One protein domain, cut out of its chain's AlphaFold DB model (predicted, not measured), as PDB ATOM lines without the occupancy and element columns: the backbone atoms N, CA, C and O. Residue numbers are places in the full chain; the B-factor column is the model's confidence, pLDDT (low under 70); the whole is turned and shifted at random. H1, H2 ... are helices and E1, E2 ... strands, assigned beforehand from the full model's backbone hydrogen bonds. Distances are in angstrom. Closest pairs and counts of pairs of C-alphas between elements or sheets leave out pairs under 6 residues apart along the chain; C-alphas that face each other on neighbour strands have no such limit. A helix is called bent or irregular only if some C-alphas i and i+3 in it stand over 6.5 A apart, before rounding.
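AT A GLANCE: This is residues 23 to 188 of the 191 residues of an uncharacterized protein of Acidobacteria bacterium (UniProt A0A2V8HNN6). A twisted sheet of eight strands runs through the middle, with H3, H5 and H6 over one face and H2 and H4 over the other. H1 packs on H2 and H4 and only grazes the sheet. The 166 printed residues hold six named helices and eight named strands, in the order E1 E2 H1 E3 E4 H2 E5 H3 E6 E7 H4 E8 H5 H6; the class is mixed. The sheet's order is E4 E3 E5 E6 E7 E2 E1 E8, and it is mixed, with E1 and E8 parallel. The whole is compact and rounded, with a radius of gyration of the C-alphas of 14.6 A and spans of 41 by 36 by 30 A.

IN THESE COORDINATES: In sheet order the strands are E4, residues 64 to 68; E3, 56 to 61, 17.1 A long; E5, 97 to 101; E6, 130 to 135, 14.0 A; E7, 142 to 146; E2, 32 to 36; E1, 23 to 26, beginning at C-alpha 23 (309.652, 374.212, 283.136); and E8, 169 to 172. The helices are H1, residues 43 to 52, 14.3 A; H2, 74 to 81; H3, 112 to 123, 15.9 A; H4, 152 to 160; H5, 173 to 179; and H6, 181 to 188, ending at C-alpha 188 (322.242, 352.873, 283.074). H5 is irregular, with C-alphas 175 and 178 9.0 A apart, and H6 only just, with C-alphas 182 and 185 6.8 A apart.

HOW THE PARTS SIT: E6 and E7, a hairpin, have N 145 and O 133 at 2.7 A, within hydrogen-bond range. E5 and E6 are antiparallel, with N 100 and O 132 at 2.8 A. E1 and E8 are parallel, with N 24 and O 169 at 2.7 A. H3 and H6 touch at a shallow tilt of 3 degrees, opposite ways; their closest C-alphas, of Ala 116 and Pro 185, are 4.6 A apart. On the opposite face H4 runs along the strands, at 7 degrees to E6 on the local plane. H1 touches H4, with the closest C-alphas, of Ala 49 and Leu 157, 6.7 A apart. H1 and H2 only just touch, with 3 pairs of C-alphas within 8 A, the closest being Arg 44 and Leu 78 at 6.9 A. E4, H2, E5 and E7, H4, E8 are split strand-helix-strand units, two strands running the same way with others between them, each with a right-handed crossover. H1, H2, H3 and H4 have every O i to N i+4 pair within hydrogen-bond range; H5 has 0 of 3 and H6 1 of 4, beside 2 of 4 and 4 of 5 O i to N i+3 pairs.

THE WHOLE: The two C-alphas farthest apart, of Ser 88 and Gly 127, are 43.0 A apart. The printed part has no cut. The link from H2 to E5, residues 82 to 96, is long. Mean pLDDT of the printed part is 89.6; residues 83 to 94 and 138 to 139 are under 70.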
ATOM      1  N   VAL A  23     309.315 373.980 281.725       95.56
ATOM      2  CA  VAL A  23     309.652 374.212 283.136       95.56
ATOM      3  C   VAL A  23     311.168 374.141 283.297       95.56
ATOM      4  O   VAL A  23     311.781 373.125 282.994       95.56
ATOM      5  N   CYS A  24     311.787 375.214 283.782       96.81
ATOM      6  CA  CYS A  24     313.215 375.285 284.065       96.81
ATOM      7  C   CYS A  24     313.489 375.027 285.552       96.81
ATOM      8  O   CYS A  24     313.123 375.816 286.428       96.81
ATOM      9  N   TYR A  25     314.178 373.928 285.836       97.06
ATOM     10  CA  TYR A  25     314.639 373.546 287.161       97.06
ATOM     11  C   TYR A  25     316.018 374.147 287.431       97.06
ATOM     12  O   TYR A  25     317.032 373.710 286.881       97.06
ATOM     13  N   LEU A  26     316.039 375.158 288.296       95.56
ATOM     14  CA  LEU A  26     317.220 375.929 288.658       95.56
ATOM     15  C   LEU A  26     317.952 375.323 289.851       95.56
ATOM     16  O   LEU A  26     317.345 374.867 290.825       95.56
ATOM     17  N   ARG A  27     319.276 375.397 289.787       93.94
ATOM     18  CA  ARG A  27     320.222 374.875 290.766       93.94
ATOM     19  C   ARG A  27     321.320 375.909 290.973       93.94
ATOM     20  O   ARG A  27     321.689 376.593 290.029       93.94
ATOM     21  N   GLU A  28     321.840 376.004 292.193       90.44
ATOM     22  CA  GLU A  28     322.891 376.969 292.533       90.44
ATOM     23  C   GLU A  28     324.196 376.666 291.782       90.44
ATOM     24  O   GLU A  28     324.674 377.488 291.011       90.44
ATOM     25  N   ASN A  29     324.720 375.444 291.914       89.94
ATOM     26  CA  ASN A  29     326.034 375.080 291.381       89.94
ATOM     27  C   ASN A  29     325.941 373.887 290.446       89.94
ATOM     28  O   ASN A  29     325.936 372.789 290.974       89.94
ATOM     29  N   GLY A  30     325.891 374.034 289.121       92.12
ATOM     30  CA  GLY A  30     325.874 372.914 288.157       92.12
ATOM     31  C   GLY A  30     324.699 372.948 287.181       92.12
ATOM     32  O   GLY A  30     324.080 374.005 287.056       92.12
ATOM     33  N   PRO A  31     324.412 371.847 286.461       95.62
ATOM     34  CA  PRO A  31     323.457 371.849 285.356       95.62
ATOM     35  C   PRO A  31     322.033 372.205 285.781       95.62
ATOM     36  O   PRO A  31     321.575 371.827 286.857       95.62
ATOM     37  N   ILE A  32     321.322 372.906 284.908       96.38
ATOM     38  CA  ILE A  32     319.878 373.136 285.012       96.38
ATOM     39  C   ILE A  32     319.149 372.121 284.139       96.38
ATOM     40  O   ILE A  32     319.750 371.557 283.226       96.38
ATOM     41  N   ALA A  33     317.864 371.901 284.404       97.44
ATOM     42  CA  ALA A  33     317.034 371.027 283.580       97.44
ATOM     43  C   ALA A  33     315.859 371.792 282.975       97.44
ATOM     44  O   ALA A  33     315.275 372.647 283.641       97.44
ATOM     45  N   TYR A  34     315.486 371.454 281.748       96.88
ATOM     46  CA  TYR A  34     314.221 371.849 281.143       96.88
ATOM     47  C   TYR A  34     313.321 370.627 281.025       96.88
ATOM     48  O   TYR A  34     313.748 369.606 280.500       96.88
ATOM     49  N   GLU A  35     312.092 370.741 281.506       95.00
ATOM     50  CA  GLU A  35     311.051 369.735 281.334       95.00
ATOM     51  C   GLU A  35     310.067 370.204 280.267       95.00
ATOM     52  O   GLU A  35     309.479 371.287 280.385       95.00
ATOM     53  N   LEU A  36     309.913 369.396 279.220       93.06
ATOM     54  CA  LEU A  36     309.009 369.638 278.100       93.06
ATOM     55  C   LEU A  36     308.777 368.342 277.306       93.06
ATOM     56  O   LEU A  36     309.627 367.454 277.343       93.06
ATOM     57  N   PRO A  37     307.670 368.220 276.562       90.75
ATOM     58  CA  PRO A  37     307.422 367.072 275.694       90.75
ATOM     59  C   PRO A  37     308.259 367.188 274.405       90.75
ATOM     60  O   PRO A  37     307.724 367.402 273.318       90.75
ATOM     61  N   LEU A  38     309.591 367.141 274.536       91.62
ATOM     62  CA  LEU A  38     310.534 367.426 273.455       91.62
ATOM     63  C   LEU A  38     310.265 366.515 272.260       91.62
ATOM     64  O   LEU A  38     310.212 366.989 271.133       91.62
ATOM     65  N   PHE A  39     310.056 365.222 272.462       89.88
ATOM     66  CA  PHE A  39     309.882 364.297 271.344       89.88
ATOM     67  C   PHE A  39     308.417 364.083 270.929       89.88
ATOM     68  O   PHE A  39     308.135 363.234 270.083       89.88
ATOM     69  N   ASP A  40     307.467 364.870 271.432       85.62
ATOM     70  CA  ASP A  40     306.051 364.653 271.121       85.62
ATOM     71  C   ASP A  40     305.618 365.493 269.927       85.62
ATOM     72  O   ASP A  40     305.760 366.714 269.899       85.62
ATOM     73  N   GLY A  41     305.109 364.831 268.888       82.06
ATOM     74  CA  GLY A  41     304.646 365.483 267.660       82.06
ATOM     75  C   GLY A  41     305.752 366.031 266.745       82.06
ATOM     76  O   GLY A  41     305.504 366.162 265.551       82.06
ATOM     77  N   ALA A  42     306.965 366.276 267.257       86.75
ATOM     78  CA  ALA A  42     308.090 366.853 266.507       86.75
ATOM     79  C   ALA A  42     309.431 366.100 266.676       86.75
ATOM     80  O   ALA A  42     310.485 366.635 266.332       86.75
ATOM     81  N   ALA A  43     309.422 364.843 267.156       90.50
ATOM     82  CA  ALA A  43     310.648 364.071 267.428       90.50
ATOM     83  C   ALA A  43     311.671 364.108 266.289       90.50
ATOM     84  O   ALA A  43     312.852 364.362 266.515       90.50
ATOM     85  N   ARG A  44     311.218 363.865 265.051       93.50
ATOM     86  CA  ARG A  44     312.103 363.840 263.883       93.50
ATOM     87  C   ARG A  44     312.798 365.180 263.679       93.50
ATOM     88  O   ARG A  44     313.995 365.193 263.445       93.50
ATOM     89  N   GLU A  45     312.077 366.288 263.775       93.50
ATOM     90  CA  GLU A  45     312.648 367.619 263.554       93.50
ATOM     91  C   GLU A  45     313.691 367.955 264.620       93.50
ATOM     92  O   GLU A  45     314.769 368.452 264.295       93.50
ATOM     93  N   HIS A  46     313.428 367.593 265.877       95.25
ATOM     94  CA  HIS A  46     314.386 367.787 266.960       95.25
ATOM     95  C   HIS A  46     315.624 366.897 266.830       95.25
ATOM     96  O   HIS A  46     316.728 367.383 267.060       95.25
ATOM     97  N   VAL A  47     315.472 365.641 266.403       95.81
ATOM     98  CA  VAL A  47     316.601 364.730 266.147       95.81
ATOM     99  C   VAL A  47     317.449 365.195 264.957       95.81
ATOM    100  O   VAL A  47     318.674 365.125 265.010       95.81
ATOM    101  N   GLU A  48     316.838 365.730 263.900       95.25
ATOM    102  CA  GLU A  48     317.590 366.341 262.794       95.25
ATOM    103  C   GLU A  48     318.345 367.600 263.254       95.25
ATOM    104  O   GLU A  48     319.489 367.815 262.858       95.25
ATOM    105  N   ALA A  49     317.758 368.406 264.147       96.31
ATOM    106  CA  ALA A  49     318.456 369.536 264.759       96.31
ATOM    107  C   ALA A  49     319.648 369.086 265.626       96.31
ATOM    108  O   ALA A  49     320.675 369.760 265.629       96.31
ATOM    109  N   MET A  50     319.555 367.934 266.302       97.25
ATOM    110  CA  MET A  50     320.698 367.327 267.000       97.25
ATOM    111  C   MET A  50     321.816 366.986 266.017       97.25
ATOM    112  O   MET A  50     322.950 367.392 266.234       97.25
ATOM    113  N   LEU A  51     321.505 366.308 264.908       96.25
ATOM    114  CA  LEU A  51     322.496 365.972 263.877       96.25
ATOM    115  C   LEU A  51     323.162 367.198 263.239       96.25
ATOM    116  O   LEU A  51     324.286 367.096 262.754       96.25
ATOM    117  N   ALA A  52     322.456 368.327 263.186       95.50
ATOM    118  CA  ALA A  52     322.986 369.587 262.682       95.50
ATOM    119  C   ALA A  52     323.789 370.372 263.735       95.50
ATOM    120  O   ALA A  52     324.497 371.313 263.375       95.50
ATOM    121  N   ALA A  53     323.665 370.022 265.017       94.44
ATOM    122  CA  ALA A  53     324.450 370.628 266.079       94.44
ATOM    123  C   ALA A  53     325.885 370.089 266.052       94.44
ATOM    124  O   ALA A  53     326.119 368.917 265.767       94.44
ATOM    125  N   ASP A  54     326.836 370.948 266.406       93.62
ATOM    126  CA  ASP A  54     328.258 370.607 266.504       93.62
ATOM    127  C   ASP A  54     328.551 369.826 267.798       93.62
ATOM    128  O   ASP A  54     329.194 370.319 268.722       93.62
ATOM    129  N   LEU A  55     327.941 368.645 267.914       95.75
ATOM    130  CA  LEU A  55     328.054 367.721 269.037       95.75
ATOM    131  C   LEU A  55     328.025 366.281 268.522       95.75
ATOM    132  O   LEU A  55     327.262 365.934 267.617       95.75
ATOM    133  N   ALA A  56     328.798 365.410 269.161       96.56
ATOM    134  CA  ALA A  56     328.662 363.973 269.006       96.56
ATOM    135  C   ALA A  56     327.540 363.462 269.916       96.56
ATOM    136  O   ALA A  56     327.633 363.479 271.145       96.56
ATOM    137  N   TRP A  57     326.471 362.974 269.299       97.62
ATOM    138  CA  TRP A  57     325.306 362.465 270.009       97.62
ATOM    139  C   TRP A  57     325.366 360.955 270.156       97.62
ATOM    140  O   TRP A  57     325.606 360.243 269.181       97.62
ATOM    141  N   HIS A  58     325.085 360.464 271.354       97.50
ATOM    142  CA  HIS A  58     324.955 359.038 271.631       97.50
ATOM    143  C   HIS A  58     323.700 358.785 272.443       97.50
ATOM    144  O   HIS A  58     323.345 359.600 273.291       97.50
ATOM    145  N   TRP A  59     323.028 357.664 272.218       96.81
ATOM    146  CA  TRP A  59     321.897 357.278 273.051       96.81
ATOM    147  C   TRP A  59     321.957 355.816 273.446       96.81
ATOM    148  O   TRP A  59     322.538 354.986 272.749       96.81
ATOM    149  N   LYS A  60     321.306 355.526 274.566       95.25
ATOM    150  CA  LYS A  60     321.005 354.192 275.060       95.25
ATOM    151  C   LYS A  60     319.511 354.108 275.337       95.25
ATOM    152  O   LYS A  60     318.901 355.084 275.777       95.25
ATOM    153  N   SER A  61     318.923 352.949 275.093       92.69
ATOM    154  CA  SER A  61     317.525 352.636 275.400       92.69
ATOM    155  C   SER A  61     317.455 351.194 275.920       92.69
ATOM    156  O   SER A  61     318.370 350.423 275.665       92.69
ATOM    157  N   PRO A  62     316.408 350.761 276.637       88.00
ATOM    158  CA  PRO A  62     316.304 349.373 277.095       88.00
ATOM    159  C   PRO A  62     316.607 348.277 276.046       88.00
ATOM    160  O   PRO A  62     317.280 347.313 276.406       88.00
ATOM    161  N   PRO A  63     316.177 348.380 274.768       87.75
ATOM    162  CA  PRO A  63     316.518 347.378 273.756       87.75
ATOM    163  C   PRO A  63     317.894 347.567 273.097       87.75
ATOM    164  O   PRO A  63     318.259 346.740 272.260       87.75
ATOM    165  N   ARG A  64     318.637 348.646 273.382       89.25
ATOM    166  CA  ARG A  64     319.886 348.975 272.676       89.25
ATOM    167  C   ARG A  64     321.001 349.365 273.620       89.25
ATOM    168  O   ARG A  64     320.802 350.085 274.590       89.25
ATOM    169  N   ASP A  65     322.210 348.963 273.260       94.12
ATOM    170  CA  ASP A  65     323.382 349.556 273.881       94.12
ATOM    171  C   ASP A  65     323.664 350.958 273.319       94.12
ATOM    172  O   ASP A  65     322.993 351.423 272.386       94.12
ATOM    173  N   TRP A  66     324.657 351.634 273.895       96.25
ATOM    174  CA  TRP A  66     325.124 352.933 273.428       96.25
ATOM    175  C   TRP A  66     325.364 352.932 271.919       96.25
ATOM    176  O   TRP A  66     326.169 352.175 271.388       96.25
ATOM    177  N   THR A  67     324.644 353.807 271.225       96.06
ATOM    178  CA  THR A  67     324.697 353.942 269.772       96.06
ATOM    179  C   THR A  67     324.951 355.400 269.416       96.06
ATOM    180  O   THR A  67     324.319 356.298 269.973       96.06
ATOM    181  N   GLN A  68     325.867 355.653 268.480       96.88
ATOM    182  CA  GLN A  68     326.103 356.999 267.960       96.88
ATOM    183  C   GLN A  68     324.972 357.424 267.018       96.88
ATOM    184  O   GLN A  68     324.575 356.681 266.109       96.88
ATOM    185  N   LEU A  69     324.452 358.637 267.215       96.94
ATOM    186  CA  LEU A  69     323.426 359.230 266.364       96.94
ATOM    187  C   LEU A  69     324.062 359.711 265.073       96.94
ATOM    188  O   LEU A  69     324.836 360.660 265.024       96.94
ATOM    189  N   THR A  70     323.692 359.017 264.010       96.38
ATOM    190  CA  THR A  70     324.075 359.291 262.635       96.38
ATOM    191  C   THR A  70     322.813 359.253 261.788       96.38
ATOM    192  O   THR A  70     321.779 358.738 262.219       96.38
ATOM    193  N   ARG A  71     322.889 359.714 260.539       95.75
ATOM    194  CA  ARG A  71     321.755 359.635 259.599       95.75
ATOM    195  C   ARG A  71     321.178 358.222 259.453       95.75
ATOM    196  O   ARG A  71     319.979 358.072 259.254       95.75
ATOM    197  N   TRP A  72     322.018 357.196 259.579       96.00
ATOM    198  CA  TRP A  72     321.609 355.794 259.465       96.00
ATOM    199  C   TRP A  72     320.868 355.282 260.694       96.00
ATOM    200  O   TRP A  72     320.105 354.324 260.606       96.00
ATOM    201  N   SER A  73     321.084 355.921 261.837       95.94
ATOM    202  CA  SER A  73     320.634 355.427 263.128       95.94
ATOM    203  C   SER A  73     319.486 356.270 263.722       95.94
ATOM    204  O   SER A  73     318.820 355.829 264.657       95.94
ATOM    205  N   VAL A  74     319.131 357.398 263.079       95.38
ATOM    206  CA  VAL A  74     317.929 358.216 263.369       95.38
ATOM    207  C   VAL A  74     316.655 357.382 263.433       95.38
ATOM    208  O   VAL A  74     315.858 357.555 264.348       95.38
ATOM    209  N   ALA A  75     316.431 356.492 262.461       93.19
ATOM    210  CA  ALA A  75     315.206 355.696 262.426       93.19
ATOM    211  C   ALA A  75     315.079 354.808 263.674       93.19
ATOM    212  O   ALA A  75     314.002 354.737 264.254       93.19
ATOM    213  N   ALA A  76     316.190 354.210 264.117       93.25
ATOM    214  CA  ALA A  76     316.239 353.399 265.326       93.25
ATOM    215  C   ALA A  76     315.957 354.235 266.582       93.25
ATOM    216  O   ALA A  76     315.125 353.834 267.390       93.25
ATOM    217  N   LEU A  77     316.575 355.417 266.711       93.69
ATOM    218  CA  LEU A  77     316.278 356.339 267.810       93.69
ATOM    219  C   LEU A  77     314.793 356.731 267.826       93.69
ATOM    220  O   LEU A  77     314.154 356.657 268.866       93.69
ATOM    221  N   LEU A  78     314.220 357.120 266.684       91.81
ATOM    222  CA  LEU A  78     312.812 357.521 266.605       91.81
ATOM    223  C   LEU A  78     311.853 356.371 266.939       91.81
ATOM    224  O   LEU A  78     310.823 356.608 267.566       91.81
ATOM    225  N   THR A  79     312.186 355.139 266.547       89.75
ATOM    226  CA  THR A  79     311.434 353.943 266.951       89.75
ATOM    227  C   THR A  79     311.493 353.735 268.460       89.75
ATOM    228  O   THR A  79     310.452 353.508 269.067       89.75
ATOM    229  N   ASP A  80     312.675 353.847 269.066       89.00
ATOM    230  CA  ASP A  80     312.848 353.643 270.507       89.00
ATOM    231  C   ASP A  80     312.183 354.752 271.333       89.00
ATOM    232  O   ASP A  80     311.648 354.497 272.411       89.00
ATOM    233  N   LEU A  81     312.200 355.988 270.828       86.69
ATOM    234  CA  LEU A  81     311.529 357.115 271.463       86.69
ATOM    235  C   LEU A  81     310.010 356.910 271.488       86.69
ATOM    236  O   LEU A  81     309.388 357.287 272.479       86.69
ATOM    237  N   GLY A  82     309.432 356.302 270.446       74.50
ATOM    238  CA  GLY A  82     307.995 356.062 270.323       74.50
ATOM    239  C   GLY A  82     307.144 357.349 270.333       74.50
ATOM    240  O   GLY A  82     307.648 358.455 270.563       74.50
ATOM    241  N   PRO A  83     305.833 357.247 270.064       62.28
ATOM    242  CA  PRO A  83     304.894 358.323 270.367       62.28
ATOM    243  C   PRO A  83     304.617 358.345 271.879       62.28
ATOM    244  O   PRO A  83     304.343 357.292 272.447       62.28
ATOM    245  N   ALA A  84     304.672 359.507 272.540       52.19
ATOM    246  CA  ALA A  84     304.324 359.594 273.961       52.19
ATOM    247  C   ALA A  84     302.908 359.095 274.267       52.19
ATOM    248  O   ALA A  84     302.023 359.071 273.404       52.19
ATOM    249  N   ALA A  85     302.721 358.710 275.533       44.00
ATOM    250  CA  ALA A  85     301.480 358.214 276.110       44.00
ATOM    251  C   ALA A  85     300.250 358.985 275.587       44.00
ATOM    252  O   ALA A  85     300.060 360.162 275.884       44.00
ATOM    253  N   GLY A  86     299.424 358.302 274.787       44.62
ATOM    254  CA  GLY A  86     298.221 358.866 274.163       44.62
ATOM    255  C   GLY A  86     297.982 358.433 272.713       44.62
ATOM    256  O   GLY A  86     296.859 358.559 272.228       44.62
ATOM    257  N   ALA A  87     298.987 357.882 272.026       45.00
ATOM    258  CA  ALA A  87     298.800 357.226 270.733       45.00
ATOM    259  C   ALA A  87     298.464 355.743 270.942       45.00
ATOM    260  O   ALA A  87     299.315 354.945 271.335       45.00
ATOM    261  N   SER A  88     297.204 355.389 270.702       41.19
ATOM    262  CA  SER A  88     296.716 354.011 270.688       41.19
ATOM    263  C   SER A  88     297.634 353.144 269.811       41.19
ATOM    264  O   SER A  88     297.816 353.457 268.640       41.19
ATOM    265  N   ASP A  89     298.217 352.097 270.398       50.56
ATOM    266  CA  ASP A  89     299.121 351.084 269.810       50.56
ATOM    267  C   ASP A  89     300.644 351.351 269.794       50.56
ATOM    268  O   ASP A  89     301.402 350.497 269.330       50.56
ATOM    269  N   GLY A  90     301.148 352.450 270.367       53.53
ATOM    270  CA  GLY A  90     302.597 352.680 270.499       53.53
ATOM    271  C   GLY A  90     303.168 352.290 271.869       53.53
ATOM    272  O   GLY A  90     302.799 352.882 272.879       53.53
ATOM    273  N   VAL A  91     304.112 351.342 271.926       54.16
ATOM    274  CA  VAL A  91     304.894 351.078 273.150       54.16
ATOM    275  C   VAL A  91     305.956 352.171 273.296       54.16
ATOM    276  O   VAL A  91     306.950 352.168 272.572       54.16
ATOM    277  N   VAL A  92     305.760 353.106 274.229       56.38
ATOM    278  CA  VAL A  92     306.844 353.985 274.694       56.38
ATOM    279  C   VAL A  92     307.875 353.111 275.391       56.38
ATOM    280  O   VAL A  92     307.514 352.334 276.275       56.38
ATOM    281  N   ILE A  93     309.147 353.248 275.020       60.31
ATOM    282  CA  ILE A  93     310.240 352.603 275.743       60.31
ATOM    283  C   ILE A  93     310.808 353.620 276.741       60.31
ATOM    284  O   ILE A  93     311.637 354.457 276.375       60.31
ATOM    285  N   PRO A  94     310.360 353.603 278.008       69.06
ATOM    286  CA  PRO A  94     310.900 354.512 279.002       69.06
ATOM    287  C   PRO A  94     312.354 354.192 279.327       69.06
ATOM    288  O   PRO A  94     312.782 353.041 279.268       69.06
ATOM    289  N   GLY A  95     313.100 355.213 279.741       81.62
ATOM    290  CA  GLY A  95     314.489 355.054 280.162       81.62
ATOM    291  C   GLY A  95     315.509 355.271 279.050       81.62
ATOM    292  O   GLY A  95     316.671 354.920 279.240       81.62
ATOM    293  N   ALA A  96     315.115 355.863 277.918       91.38
ATOM    294  CA  ALA A  96     316.095 356.345 276.955       91.38
ATOM    295  C   ALA A  96     316.936 357.474 277.578       91.38
ATOM    296  O   ALA A  96     316.401 358.416 278.174       91.38
ATOM    297  N   VAL A  97     318.254 357.368 277.427       95.81
ATOM    298  CA  VAL A  97     319.229 358.385 277.826       95.81
ATOM    299  C   VAL A  97     320.000 358.799 276.587       95.81
ATOM    300  O   VAL A  97     320.532 357.951 275.875       95.81
ATOM    301  N   ILE A  98     320.070 360.101 276.333       97.44
ATOM    302  CA  ILE A  98     320.784 360.679 275.197       97.44
ATOM    303  C   ILE A  98     321.838 361.644 275.736       97.44
ATOM    304  O   ILE A  98     321.555 362.456 276.614       97.44
ATOM    305  N   LEU A  99     323.051 361.566 275.205       97.81
ATOM    306  CA  LEU A  99     324.200 362.380 275.577       97.81
ATOM    307  C   LEU A  99     324.626 363.226 274.378       97.81
ATOM    308  O   LEU A  99     324.838 362.689 273.293       97.81
ATOM    309  N   GLY A 100     324.763 364.533 274.589       97.44
ATOM    310  CA  GLY A 100     325.409 365.459 273.663       97.44
ATOM    311  C   GLY A 100     326.810 365.778 274.166       97.44
ATOM    312  O   GLY A 100     326.959 366.391 275.230       97.44
ATOM    313  N   ILE A 101     327.814 365.329 273.422       95.50
ATOM    314  CA  ILE A 101     329.231 365.352 273.796       95.50
ATOM    315  C   ILE A 101     329.972 366.283 272.833       95.50
ATOM    316  O   ILE A 101     329.601 366.361 271.662       95.50
ATOM    317  N   ASP A 102     331.005 366.982 273.298       91.69
ATOM    318  CA  ASP A 102     331.944 367.660 272.404       91.69
ATOM    319  C   ASP A 102     332.506 366.654 271.382       91.69
ATOM    320  O   ASP A 102     332.976 365.569 271.740       91.69
ATOM    321  N   ALA A 103     332.414 366.992 270.096       85.25
ATOM    322  CA  ALA A 103     332.821 366.108 269.014       85.25
ATOM    323  C   ALA A 103     334.325 365.794 269.035       85.25
ATOM    324  O   ALA A 103     334.711 364.716 268.581       85.25
ATOM    325  N   THR A 104     335.171 366.681 269.575       87.12
ATOM    326  CA  THR A 104     336.621 366.431 269.660       87.12
ATOM    327  C   THR A 104     336.989 365.433 270.747       87.12
ATOM    328  O   THR A 104     338.032 364.788 270.657       87.12
ATOM    329  N   ASP A 105     336.126 365.292 271.752       85.38
ATOM    330  CA  ASP A 105     336.375 364.482 272.944       85.38
ATOM    331  C   ASP A 105     335.566 363.177 272.954       85.38
ATOM    332  O   ASP A 105     335.683 362.370 273.882       85.38
ATOM    333  N   ALA A 106     334.725 362.960 271.940       81.88
ATOM    334  CA  ALA A 106     333.876 361.786 271.847       81.88
ATOM    335  C   ALA A 106     334.710 360.526 271.538       81.88
ATOM    336  O   ALA A 106     335.317 360.431 270.468       81.88
ATOM    337  N   PRO A 107     334.744 359.527 272.439       85.00
ATOM    338  CA  PRO A 107     335.349 358.243 272.136       85.00
ATOM    339  C   PRO A 107     334.500 357.495 271.104       85.00
ATOM    340  O   PRO A 107     333.301 357.736 270.975       85.00
ATOM    341  N   GLY A 108     335.126 356.551 270.396       80.69
ATOM    342  CA  GLY A 108     334.425 355.704 269.427       80.69
ATOM    343  C   GLY A 108     333.381 354.779 270.062       80.69
ATOM    344  O   GLY A 108     332.341 354.558 269.457       80.69
ATOM    345  N   ASP A 109     333.635 354.307 271.288       89.56
ATOM    346  CA  ASP A 109     332.734 353.431 272.040       89.56
ATOM    347  C   ASP A 109     332.454 354.008 273.434       89.56
ATOM    348  O   ASP A 109     333.367 354.429 274.153       89.56
ATOM    349  N   ILE A 110     331.182 353.995 273.837       94.44
ATOM    350  CA  ILE A 110     330.723 354.429 275.160       94.44
ATOM    351  C   ILE A 110     330.194 353.213 275.913       94.44
ATOM    352  O   ILE A 110     329.357 352.472 275.408       94.44
ATOM    353  N   SER A 111     330.655 353.033 277.149       94.81
ATOM    354  CA  SER A 111     330.092 352.065 278.092       94.81
ATOM    355  C   SER A 111     329.257 352.764 279.166       94.81
ATOM    356  O   SER A 111     329.384 353.973 279.386       94.81
ATOM    357  N   ASP A 112     328.448 351.995 279.899       95.12
ATOM    358  CA  ASP A 112     327.663 352.524 281.022       95.12
ATOM    359  C   ASP A 112     328.532 353.172 282.099       95.12
ATOM    360  O   ASP A 112     328.149 354.201 282.651       95.12
ATOM    361  N   ASP A 113     329.718 352.624 282.369       94.81
ATOM    362  CA  ASP A 113     330.641 353.187 283.357       94.81
ATOM    363  C   ASP A 113     331.238 354.523 282.890       94.81
ATOM    364  O   ASP A 113     331.357 355.459 283.689       94.81
ATOM    365  N   ILE A 114     331.560 354.650 281.595       94.69
ATOM    366  CA  ILE A 114     332.036 355.908 280.997       94.69
ATOM    367  C   ILE A 114     330.929 356.964 281.062       94.69
ATOM    368  O   ILE A 114     331.139 358.049 281.612       94.69
ATOM    369  N   ALA A 115     329.731 356.629 280.578       95.88
ATOM    370  CA  ALA A 115     328.579 357.521 280.602       95.88
ATOM    371  C   ALA A 115     328.222 357.950 282.036       95.88
ATOM    372  O   ALA A 115     328.051 359.138 282.308       95.88
ATOM    373  N   ALA A 116     328.186 357.008 282.985       96.12
ATOM    374  CA  ALA A 116     327.954 357.286 284.400       96.12
ATOM    375  C   ALA A 116     329.000 358.247 284.981       96.12
ATOM    376  O   ALA A 116     328.650 359.167 285.724       96.12
ATOM    377  N   SER A 117     330.279 358.053 284.651       95.31
ATOM    378  CA  SER A 117     331.373 358.919 285.099       95.31
ATOM    379  C   SER A 117     331.230 360.349 284.566       95.31
ATOM    380  O   SER A 117     331.317 361.315 285.335       95.31
ATOM    381  N   TRP A 118     330.932 360.509 283.274       96.12
ATOM    382  CA  TRP A 118     330.707 361.827 282.683       96.12
ATOM    383  C   TRP A 118     329.475 362.516 283.245       96.12
ATOM    384  O   TRP A 118     329.559 363.690 283.592       96.12
ATOM    385  N   ILE A 119     328.360 361.799 283.407       96.75
ATOM    386  CA  ILE A 119     327.142 362.356 284.003       96.75
ATOM    387  C   ILE A 119     327.424 362.845 285.424       96.75
ATOM    388  O   ILE A 119     327.025 363.951 285.766       96.75
ATOM    389  N   ARG A 120     328.156 362.081 286.247       96.25
ATOM    390  CA  ARG A 120     328.548 362.519 287.602       96.25
ATOM    391  C   ARG A 120     329.441 363.759 287.571       96.25
ATOM    392  O   ARG A 120     329.258 364.665 288.378       96.25
ATOM    393  N   THR A 121     330.388 363.812 286.637       95.44
ATOM    394  CA  THR A 121     331.294 364.958 286.465       95.44
ATOM    395  C   THR A 121     330.510 366.207 286.060       95.44
ATOM    396  O   THR A 121     330.583 367.227 286.750       95.44
ATOM    397  N   PHE A 122     329.660 366.091 285.042       96.00
ATOM    398  CA  PHE A 122     328.755 367.137 284.575       96.00
ATOM    399  C   PHE A 122     327.801 367.602 285.683       96.00
ATOM    400  O   PHE A 122     327.708 368.794 285.976       96.00
ATOM    401  N   ALA A 123     327.184 366.659 286.399       95.38
ATOM    402  CA  ALA A 123     326.347 366.917 287.563       95.38
ATOM    403  C   ALA A 123     327.116 367.550 288.723       95.38
ATOM    404  O   ALA A 123     326.483 368.057 289.629       95.38
ATOM    405  N   SER A 124     328.446 367.555 288.746       94.00
ATOM    406  CA  SER A 124     329.241 368.255 289.766       94.00
ATOM    407  C   SER A 124     329.731 369.635 289.314       94.00
ATOM    408  O   SER A 124     330.535 370.249 290.010       94.00
ATOM    409  N   ALA A 125     329.250 370.125 288.162       90.38
ATOM    410  CA  ALA A 125     329.726 371.348 287.508       90.38
ATOM    411  C   ALA A 125     331.225 371.322 287.159       90.38
ATOM    412  O   ALA A 125     331.835 372.365 286.929       90.38
ATOM    413  N   ARG A 126     331.832 370.132 287.142       82.56
ATOM    414  CA  ARG A 126     333.211 369.958 286.704       82.56
ATOM    415  C   ARG A 126     333.214 369.897 285.184       82.56
ATOM    416  O   ARG A 126     332.324 369.290 284.587       82.56
ATOM    417  N   GLY A 127     334.204 370.548 284.579       82.31
ATOM    418  CA  GLY A 127     334.424 370.470 283.140       82.31
ATOM    419  C   GLY A 127     334.574 369.018 282.685       82.31
ATOM    420  O   GLY A 127     334.982 368.144 283.453       82.31
ATOM    421  N   GLY A 128     334.211 368.770 281.439       87.12
ATOM    422  CA  GLY A 128     334.229 367.452 280.831       87.12
ATOM    423  C   GLY A 128     333.574 367.508 279.459       87.12
ATOM    424  O   GLY A 128     333.057 368.559 279.076       87.12
ATOM    425  N   PRO A 129     333.556 366.379 278.746       91.75
ATOM    426  CA  PRO A 129     333.140 366.359 277.349       91.75
ATOM    427  C   PRO A 129     331.616 366.451 277.190       91.75
ATOM    428  O   PRO A 129     331.109 366.631 276.092       91.75
ATOM    429  N   LEU A 130     330.851 366.312 278.277       95.06
ATOM    430  CA  LEU A 130     329.394 366.275 278.246       95.06
ATOM    431  C   LEU A 130     328.797 367.683 278.333       95.06
ATOM    432  O   LEU A 130     329.044 368.419 279.290       95.06
ATOM    433  N   HIS A 131     327.948 368.026 277.369       95.81
ATOM    434  CA  HIS A 131     327.268 369.319 277.309       95.81
ATOM    435  C   HIS A 131     325.760 369.225 277.523       95.81
ATOM    436  O   HIS A 131     325.157 370.160 278.064       95.81
ATOM    437  N   VAL A 132     325.157 368.109 277.108       97.62
ATOM    438  CA  VAL A 132     323.715 367.873 277.204       97.62
ATOM    439  C   VAL A 132     323.458 366.446 277.668       97.62
ATOM    440  O   VAL A 132     324.078 365.507 277.173       97.62
ATOM    441  N   VAL A 133     322.506 366.274 278.582       98.06
ATOM    442  CA  VAL A 133     321.914 364.967 278.899       98.06
ATOM    443  C   VAL A 133     320.417 365.082 278.710       98.06
ATOM    444  O   VAL A 133     319.809 366.005 279.239       98.06
ATOM    445  N   ILE A 134     319.813 364.156 277.977       97.31
ATOM    446  CA  ILE A 134     318.365 364.074 277.822       97.31
ATOM    447  C   ILE A 134     317.914 362.744 278.398       97.31
ATOM    448  O   ILE A 134     318.500 361.705 278.091       97.31
ATOM    449  N   THR A 135     316.880 362.767 279.227       95.25
ATOM    450  CA  THR A 135     316.268 361.545 279.746       95.25
ATOM    451  C   THR A 135     314.793 361.523 279.430       95.25
ATOM    452  O   THR A 135     314.087 362.491 279.725       95.25
ATOM    453  N   ARG A 136     314.330 360.388 278.910       88.94
ATOM    454  CA  ARG A 136     312.914 360.121 278.687       88.94
ATOM    455  C   ARG A 136     312.366 359.221 279.788       88.94
ATOM    456  O   ARG A 136     312.809 358.081 279.939       88.94
ATOM    457  N   ALA A 137     311.413 359.725 280.562       75.06
ATOM    458  CA  ALA A 137     310.680 358.931 281.545       75.06
ATOM    459  C   ALA A 137     309.390 358.352 280.933       75.06
ATOM    460  O   ALA A 137     308.952 358.783 279.872       75.06
ATOM    461  N   ALA A 138     308.803 357.346 281.590       67.94
ATOM    462  CA  ALA A 138     307.578 356.687 281.115       67.94
ATOM    463  C   ALA A 138     306.333 357.562 281.259       67.94
ATOM    464  O   ALA A 138     305.406 357.486 280.458       67.94
ATOM    465  N   ASP A 139     306.312 358.329 282.338       69.12
ATOM    466  CA  ASP A 139     305.147 358.980 282.924       69.12
ATOM    467  C   ASP A 139     305.313 360.499 283.026       69.12
ATOM    468  O   ASP A 139     304.380 361.197 283.419       69.12
ATOM    469  N   THR A 140     306.484 361.019 282.652       72.62
ATOM    470  CA  THR A 140     306.766 362.451 282.627       72.62
ATOM    471  C   THR A 140     307.291 362.888 281.270       72.62
ATOM    472  O   THR A 140     307.738 362.084 280.454       72.62
ATOM    473  N   ASN A 141     307.270 364.201 281.066       89.38
ATOM    474  CA  ASN A 141     307.942 364.865 279.960       89.38
ATOM    475  C   ASN A 141     309.441 364.519 279.905       89.38
ATOM    476  O   ASN A 141     310.034 364.056 280.887       89.38
ATOM    477  N   ASP A 142     310.057 364.815 278.763       92.94
ATOM    478  CA  ASP A 142     311.500 364.718 278.592       92.94
ATOM    479  C   ASP A 142     312.205 365.759 279.470       92.94
ATOM    480  O   ASP A 142     311.761 366.906 279.596       92.94
ATOM    481  N   LEU A 143     313.330 365.363 280.061       95.81
ATOM    482  CA  LEU A 143     314.208 366.266 280.798       95.81
ATOM    483  C   LEU A 143     315.475 366.516 279.998       95.81
ATOM    484  O   LEU A 143     316.188 365.573 279.669       95.81
ATOM    485  N   VAL A 144     315.770 367.787 279.739       97.31
ATOM    486  CA  VAL A 144     316.970 368.256 279.041       97.31
ATOM    487  C   VAL A 144     317.872 368.970 280.040       97.31
ATOM    488  O   VAL A 144     317.602 370.103 280.438       97.31
ATOM    489  N   PHE A 145     318.953 368.318 280.447       97.88
ATOM    490  CA  PHE A 145     319.965 368.866 281.340       97.88
ATOM    491  C   PHE A 145     321.071 369.548 280.545       97.88
ATOM    492  O   PHE A 145     321.681 368.935 279.668       97.88
ATOM    493  N   VAL A 146     321.370 370.797 280.891       96.88
ATOM    494  CA  VAL A 146     322.433 371.601 280.269       96.88
ATOM    495  C   VAL A 146     323.195 372.384 281.331       96.88
ATOM    496  O   VAL A 146     322.655 372.708 282.391       96.88
ATOM    497  N   ALA A 147     324.453 372.732 281.058       93.81
ATOM    498  CA  ALA A 147     325.181 373.672 281.908       93.81
ATOM    499  C   ALA A 147     324.421 375.012 282.013       93.81
ATOM    500  O   ALA A 147     323.738 375.416 281.075       93.81
ATOM    501  N   GLN A 148     324.564 375.736 283.130       90.50
ATOM    502  CA  GLN A 148     323.955 377.072 283.296       90.50
ATOM    503  C   GLN A 148     324.412 378.079 282.232       90.50
ATOM    504  O   GLN A 148     323.659 378.979 281.854       90.50
ATOM    505  N   HIS A 149     325.643 377.900 281.755       90.56
ATOM    506  CA  HIS A 149     326.258 378.666 280.681       90.56
ATOM    507  C   HIS A 149     326.699 377.689 279.586       90.56
ATOM    508  O   HIS A 149     327.877 377.341 279.512       90.56
ATOM    509  N   PRO A 150     325.755 377.172 278.783       92.25
ATOM    510  CA  PRO A 150     326.073 376.174 277.775       92.25
ATOM    511  C   PRO A 150     326.810 376.824 276.591       92.25
ATOM    512  O   PRO A 150     326.622 378.025 276.367       92.25
ATOM    513  N   PRO A 151     327.624 376.078 275.823       92.56
ATOM    514  CA  PRO A 151     328.301 376.601 274.632       92.56
ATOM    515  C   PRO A 151     327.302 377.046 273.546       92.56
ATOM    516  O   PRO A 151     326.113 376.720 273.604       92.56
ATOM    517  N   ASP A 152     327.775 377.798 272.546       93.62
ATOM    518  CA  ASP A 152     326.923 378.361 271.483       93.62
ATOM    519  C   ASP A 152     326.159 377.311 270.674       93.62
ATOM    520  O   ASP A 152     324.994 377.531 270.333       93.62
ATOM    521  N   SER A 153     326.773 376.154 270.417       93.06
ATOM    522  CA  SER A 153     326.126 375.027 269.734       93.06
ATOM    523  C   SER A 153     324.871 374.571 270.484       93.06
ATOM    524  O   SER A 153     323.794 374.455 269.900       93.06
ATOM    525  N   VAL A 154     324.970 374.421 271.808       96.00
ATOM    526  CA  VAL A 154     323.840 374.060 272.674       96.00
ATOM    527  C   VAL A 154     322.827 375.197 272.784       96.00
ATOM    528  O   VAL A 154     321.631 374.935 272.729       96.00
ATOM    529  N   ARG A 155     323.253 376.463 272.896       95.06
ATOM    530  CA  ARG A 155     322.315 377.607 272.907       95.06
ATOM    531  C   ARG A 155     321.470 377.656 271.636       95.06
ATOM    532  O   ARG A 155     320.255 377.830 271.712       95.06
ATOM    533  N   THR A 156     322.112 377.471 270.486       94.69
ATOM    534  CA  THR A 156     321.457 377.447 269.172       94.69
ATOM    535  C   THR A 156     320.462 376.294 269.083       94.69
ATOM    536  O   THR A 156     319.334 376.492 268.634       94.69
ATOM    537  N   LEU A 157     320.843 375.114 269.578       96.00
ATOM    538  CA  LEU A 157     319.969 373.946 269.639       96.00
ATOM    539  C   LEU A 157     318.740 374.181 270.528       96.00
ATOM    540  O   LEU A 157     317.618 373.950 270.085       96.00
ATOM    541  N   LEU A 158     318.933 374.695 271.748       95.56
ATOM    542  CA  LEU A 158     317.836 375.015 272.668       95.56
ATOM    543  C   LEU A 158     316.860 376.022 272.045       95.56
ATOM    544  O   LEU A 158     315.649 375.829 272.119       95.56
ATOM    545  N   HIS A 159     317.374 377.055 271.371       93.00
ATOM    546  CA  HIS A 159     316.540 378.009 270.641       93.00
ATOM    547  C   HIS A 159     315.770 377.339 269.489       93.00
ATOM    548  O   HIS A 159     314.584 377.609 269.307       93.00
ATOM    549  N   GLY A 160     316.414 376.436 268.741       92.94
ATOM    550  CA  GLY A 160     315.773 375.631 267.694       92.94
ATOM    551  C   GLY A 160     314.636 374.746 268.216       92.94
ATOM    552  O   GLY A 160     313.646 374.550 267.518       92.94
ATOM    553  N   TRP A 161     314.726 374.293 269.468       94.31
ATOM    554  CA  TRP A 161     313.666 373.567 270.182       94.31
ATOM    555  C   TRP A 161     312.638 374.475 270.871       94.31
ATOM    556  O   TRP A 161     311.804 374.001 271.640       94.31
ATOM    557  N   ALA A 162     312.703 375.788 270.633       92.31
ATOM    558  CA  ALA A 162     311.881 376.796 271.299       92.31
ATOM    559  C   ALA A 162     311.988 376.779 272.841       92.31
ATOM    560  O   ALA A 162     311.071 377.218 273.540       92.31
ATOM    561  N   ILE A 163     313.119 376.313 273.380       92.69
ATOM    562  CA  ILE A 163     313.445 376.409 274.803       92.69
ATOM    563  C   ILE A 163     314.039 377.791 275.061       92.69
ATOM    564  O   ILE A 163     315.204 378.062 274.771       92.69
ATOM    565  N   ASP A 164     313.220 378.665 275.636       88.00
ATOM    566  CA  ASP A 164     313.612 380.006 276.055       88.00
ATOM    567  C   ASP A 164     313.626 380.087 277.588       88.00
ATOM    568  O   ASP A 164     312.590 379.968 278.252       88.00
ATOM    569  N   ARG A 165     314.817 380.306 278.156       83.12
ATOM    570  CA  ARG A 165     315.039 380.404 279.605       83.12
ATOM    571  C   ARG A 165     314.225 381.527 280.252       83.12
ATOM    572  O   ARG A 165     313.824 381.387 281.411       83.12
ATOM    573  N   ASP A 166     313.997 382.628 279.546       87.12
ATOM    574  CA  ASP A 166     313.293 383.790 280.094       87.12
ATOM    575  C   ASP A 166     311.775 383.611 280.069       87.12
ATOM    576  O   ASP A 166     311.062 384.261 280.834       87.12
ATOM    577  N   ARG A 167     311.282 382.679 279.249       90.00
ATOM    578  CA  ARG A 167     309.861 382.311 279.174       90.00
ATOM    579  C   ARG A 167     309.510 381.071 279.987       90.00
ATOM    580  O   ARG A 167     308.328 380.822 280.209       90.00
ATOM    581  N   ALA A 168     310.505 380.296 280.410       92.38
ATOM    582  CA  ALA A 168     310.296 379.067 281.157       92.38
ATOM    583  C   ALA A 168     309.760 379.326 282.577       92.38
ATOM    584  O   ALA A 168     310.212 380.234 283.282       92.38
ATOM    585  N   GLU A 169     308.842 378.472 283.037       95.88
ATOM    586  CA  GLU A 169     308.408 378.470 284.436       95.88
ATOM    587  C   GLU A 169     309.571 378.008 285.320       95.88
ATOM    588  O   GLU A 169     310.125 376.933 285.115       95.88
ATOM    589  N   ARG A 170     309.952 378.797 286.326       96.06
ATOM    590  CA  ARG A 170     311.112 378.484 287.169       96.06
ATOM    591  C   ARG A 170     310.711 377.650 288.380       96.06
ATOM    592  O   ARG A 170     309.846 378.046 289.160       96.06
ATOM    593  N   ARG A 171     311.403 376.532 288.593       96.88
ATOM    594  CA  ARG A 171     311.264 375.671 289.776       96.88
ATOM    595  C   ARG A 171     312.622 375.365 290.390       96.88
ATOM    596  O   ARG A 171     313.652 375.444 289.733       96.88
ATOM    597  N   ALA A 172     312.630 375.000 291.669       96.38
ATOM    598  CA  ALA A 172     313.844 374.539 292.332       96.38
ATOM    599  C   ALA A 172     314.186 373.106 291.892       96.38
ATOM    600  O   ALA A 172     313.316 372.234 291.923       96.38
ATOM    601  N   TYR A 173     315.451 372.848 291.555       96.12
ATOM    602  CA  TYR A 173     315.946 371.550 291.081       96.12
ATOM    603  C   TYR A 173     315.646 370.380 292.022       96.12
ATOM    604  O   TYR A 173     315.320 369.289 291.567       96.12
ATOM    605  N   VAL A 174     315.634 370.617 293.339       94.50
ATOM    606  CA  VAL A 174     315.268 369.608 294.354       94.50
ATOM    607  C   VAL A 174     313.884 368.975 294.120       94.50
ATOM    608  O   VAL A 174     313.607 367.883 294.613       94.50
ATOM    609  N   ARG A 175     313.006 369.626 293.340       95.06
ATOM    610  CA  ARG A 175     311.691 369.085 292.971       95.06
ATOM    611  C   ARG A 175     311.750 367.925 291.976       95.06
ATOM    612  O   ARG A 175     310.775 367.187 291.922       95.06
ATOM    613  N   LEU A 176     312.860 367.725 291.260       92.50
ATOM    614  CA  LEU A 176     313.019 366.600 290.329       92.50
ATOM    615  C   LEU A 176     313.090 365.238 291.035       92.50
ATOM    616  O   LEU A 176     312.717 364.234 290.439       92.50
ATOM    617  N   ARG A 177     313.536 365.186 292.301       91.62
ATOM    618  CA  ARG A 177     313.611 363.954 293.114       91.62
ATOM    619  C   ARG A 177     314.280 362.788 292.360       91.62
ATOM    620  O   ARG A 177     315.476 362.847 292.094       91.62
ATOM    621  N   ASP A 178     313.525 361.749 292.003       89.94
ATOM    622  CA  ASP A 178     314.016 360.531 291.340       89.94
ATOM    623  C   ASP A 178     314.327 360.725 289.845       89.94
ATOM    624  O   ASP A 178     314.949 359.869 289.202       89.94
ATOM    625  N   ALA A 179     313.916 361.864 289.291       91.81
ATOM    626  CA  ALA A 179     314.238 362.300 287.941       91.81
ATOM    627  C   ALA A 179     315.472 363.219 287.887       91.81
ATOM    628  O   ALA A 179     315.857 363.656 286.811       91.81
ATOM    629  N   ALA A 180     316.108 363.517 289.027       94.62
ATOM    630  CA  ALA A 180     317.326 364.321 289.060       94.62
ATOM    631  C   ALA A 180     318.481 363.642 288.300       94.62
ATOM    632  O   ALA A 180     318.605 362.414 288.298       94.62
ATOM    633  N   LEU A 181     319.361 364.448 287.701       95.69
ATOM    634  CA  LEU A 181     320.517 364.005 286.914       95.69
ATOM    635  C   LEU A 181     321.404 363.010 287.674       95.69
ATOM    636  O   LEU A 181     321.900 362.041 287.105       95.69
ATOM    637  N   GLU A 182     321.561 363.212 288.982       95.50
ATOM    638  CA  GLU A 182     322.356 362.373 289.879       95.50
ATOM    639  C   GLU A 182     321.840 360.928 289.958       95.50
ATOM    640  O   GLU A 182     322.594 360.033 290.335       95.50
ATOM    641  N   ARG A 183     320.577 360.685 289.585       94.62
ATOM    642  CA  ARG A 183     319.947 359.357 289.554       94.62
ATOM    643  C   ARG A 183     320.098 358.640 288.221       94.62
ATOM    644  O   ARG A 183     319.824 357.447 288.148       94.62
ATOM    645  N   VAL A 184     320.504 359.337 287.163       94.38
ATOM    646  CA  VAL A 184     320.638 358.747 285.824       94.38
ATOM    647  C   VAL A 184     321.694 357.635 285.783       94.38
ATOM    648  O   VAL A 184     321.377 356.578 285.244       94.38
ATOM    649  N   PRO A 185     322.889 357.776 286.398       94.62
ATOM    650  CA  PRO A 185     323.889 356.705 286.414       94.62
ATOM    651  C   PRO A 185     323.380 355.375 286.985       94.62
ATOM    652  O   PRO A 185     323.761 354.314 286.499       94.62
ATOM    653  N   ASP A 186     322.497 355.425 287.985       91.44
ATOM    654  CA  ASP A 186     321.929 354.228 288.619       91.44
ATOM    655  C   ASP A 186     320.954 353.486 287.687       91.44
ATOM    656  O   ASP A 186     320.690 352.302 287.881       91.44
ATOM    657  N   LYS A 187     320.431 354.178 286.665       87.75
ATOM    658  CA  LYS A 187     319.498 353.642 285.664       87.75
ATOM    659  C   LYS A 187     320.199 353.074 284.429       87.75
ATOM    660  O   LYS A 187     319.550 352.388 283.651       87.75
ATOM    661  N   LEU A 188     321.490 353.364 284.234       89.06
ATOM    662  CA  LEU A 188     322.242 352.873 283.074       89.06
ATOM    663  C   LEU A 188     322.554 351.379 283.168       89.06
ATOM    664  O   LEU A 188     322.638 350.708 282.146       89.06
TER     665      LEU A 188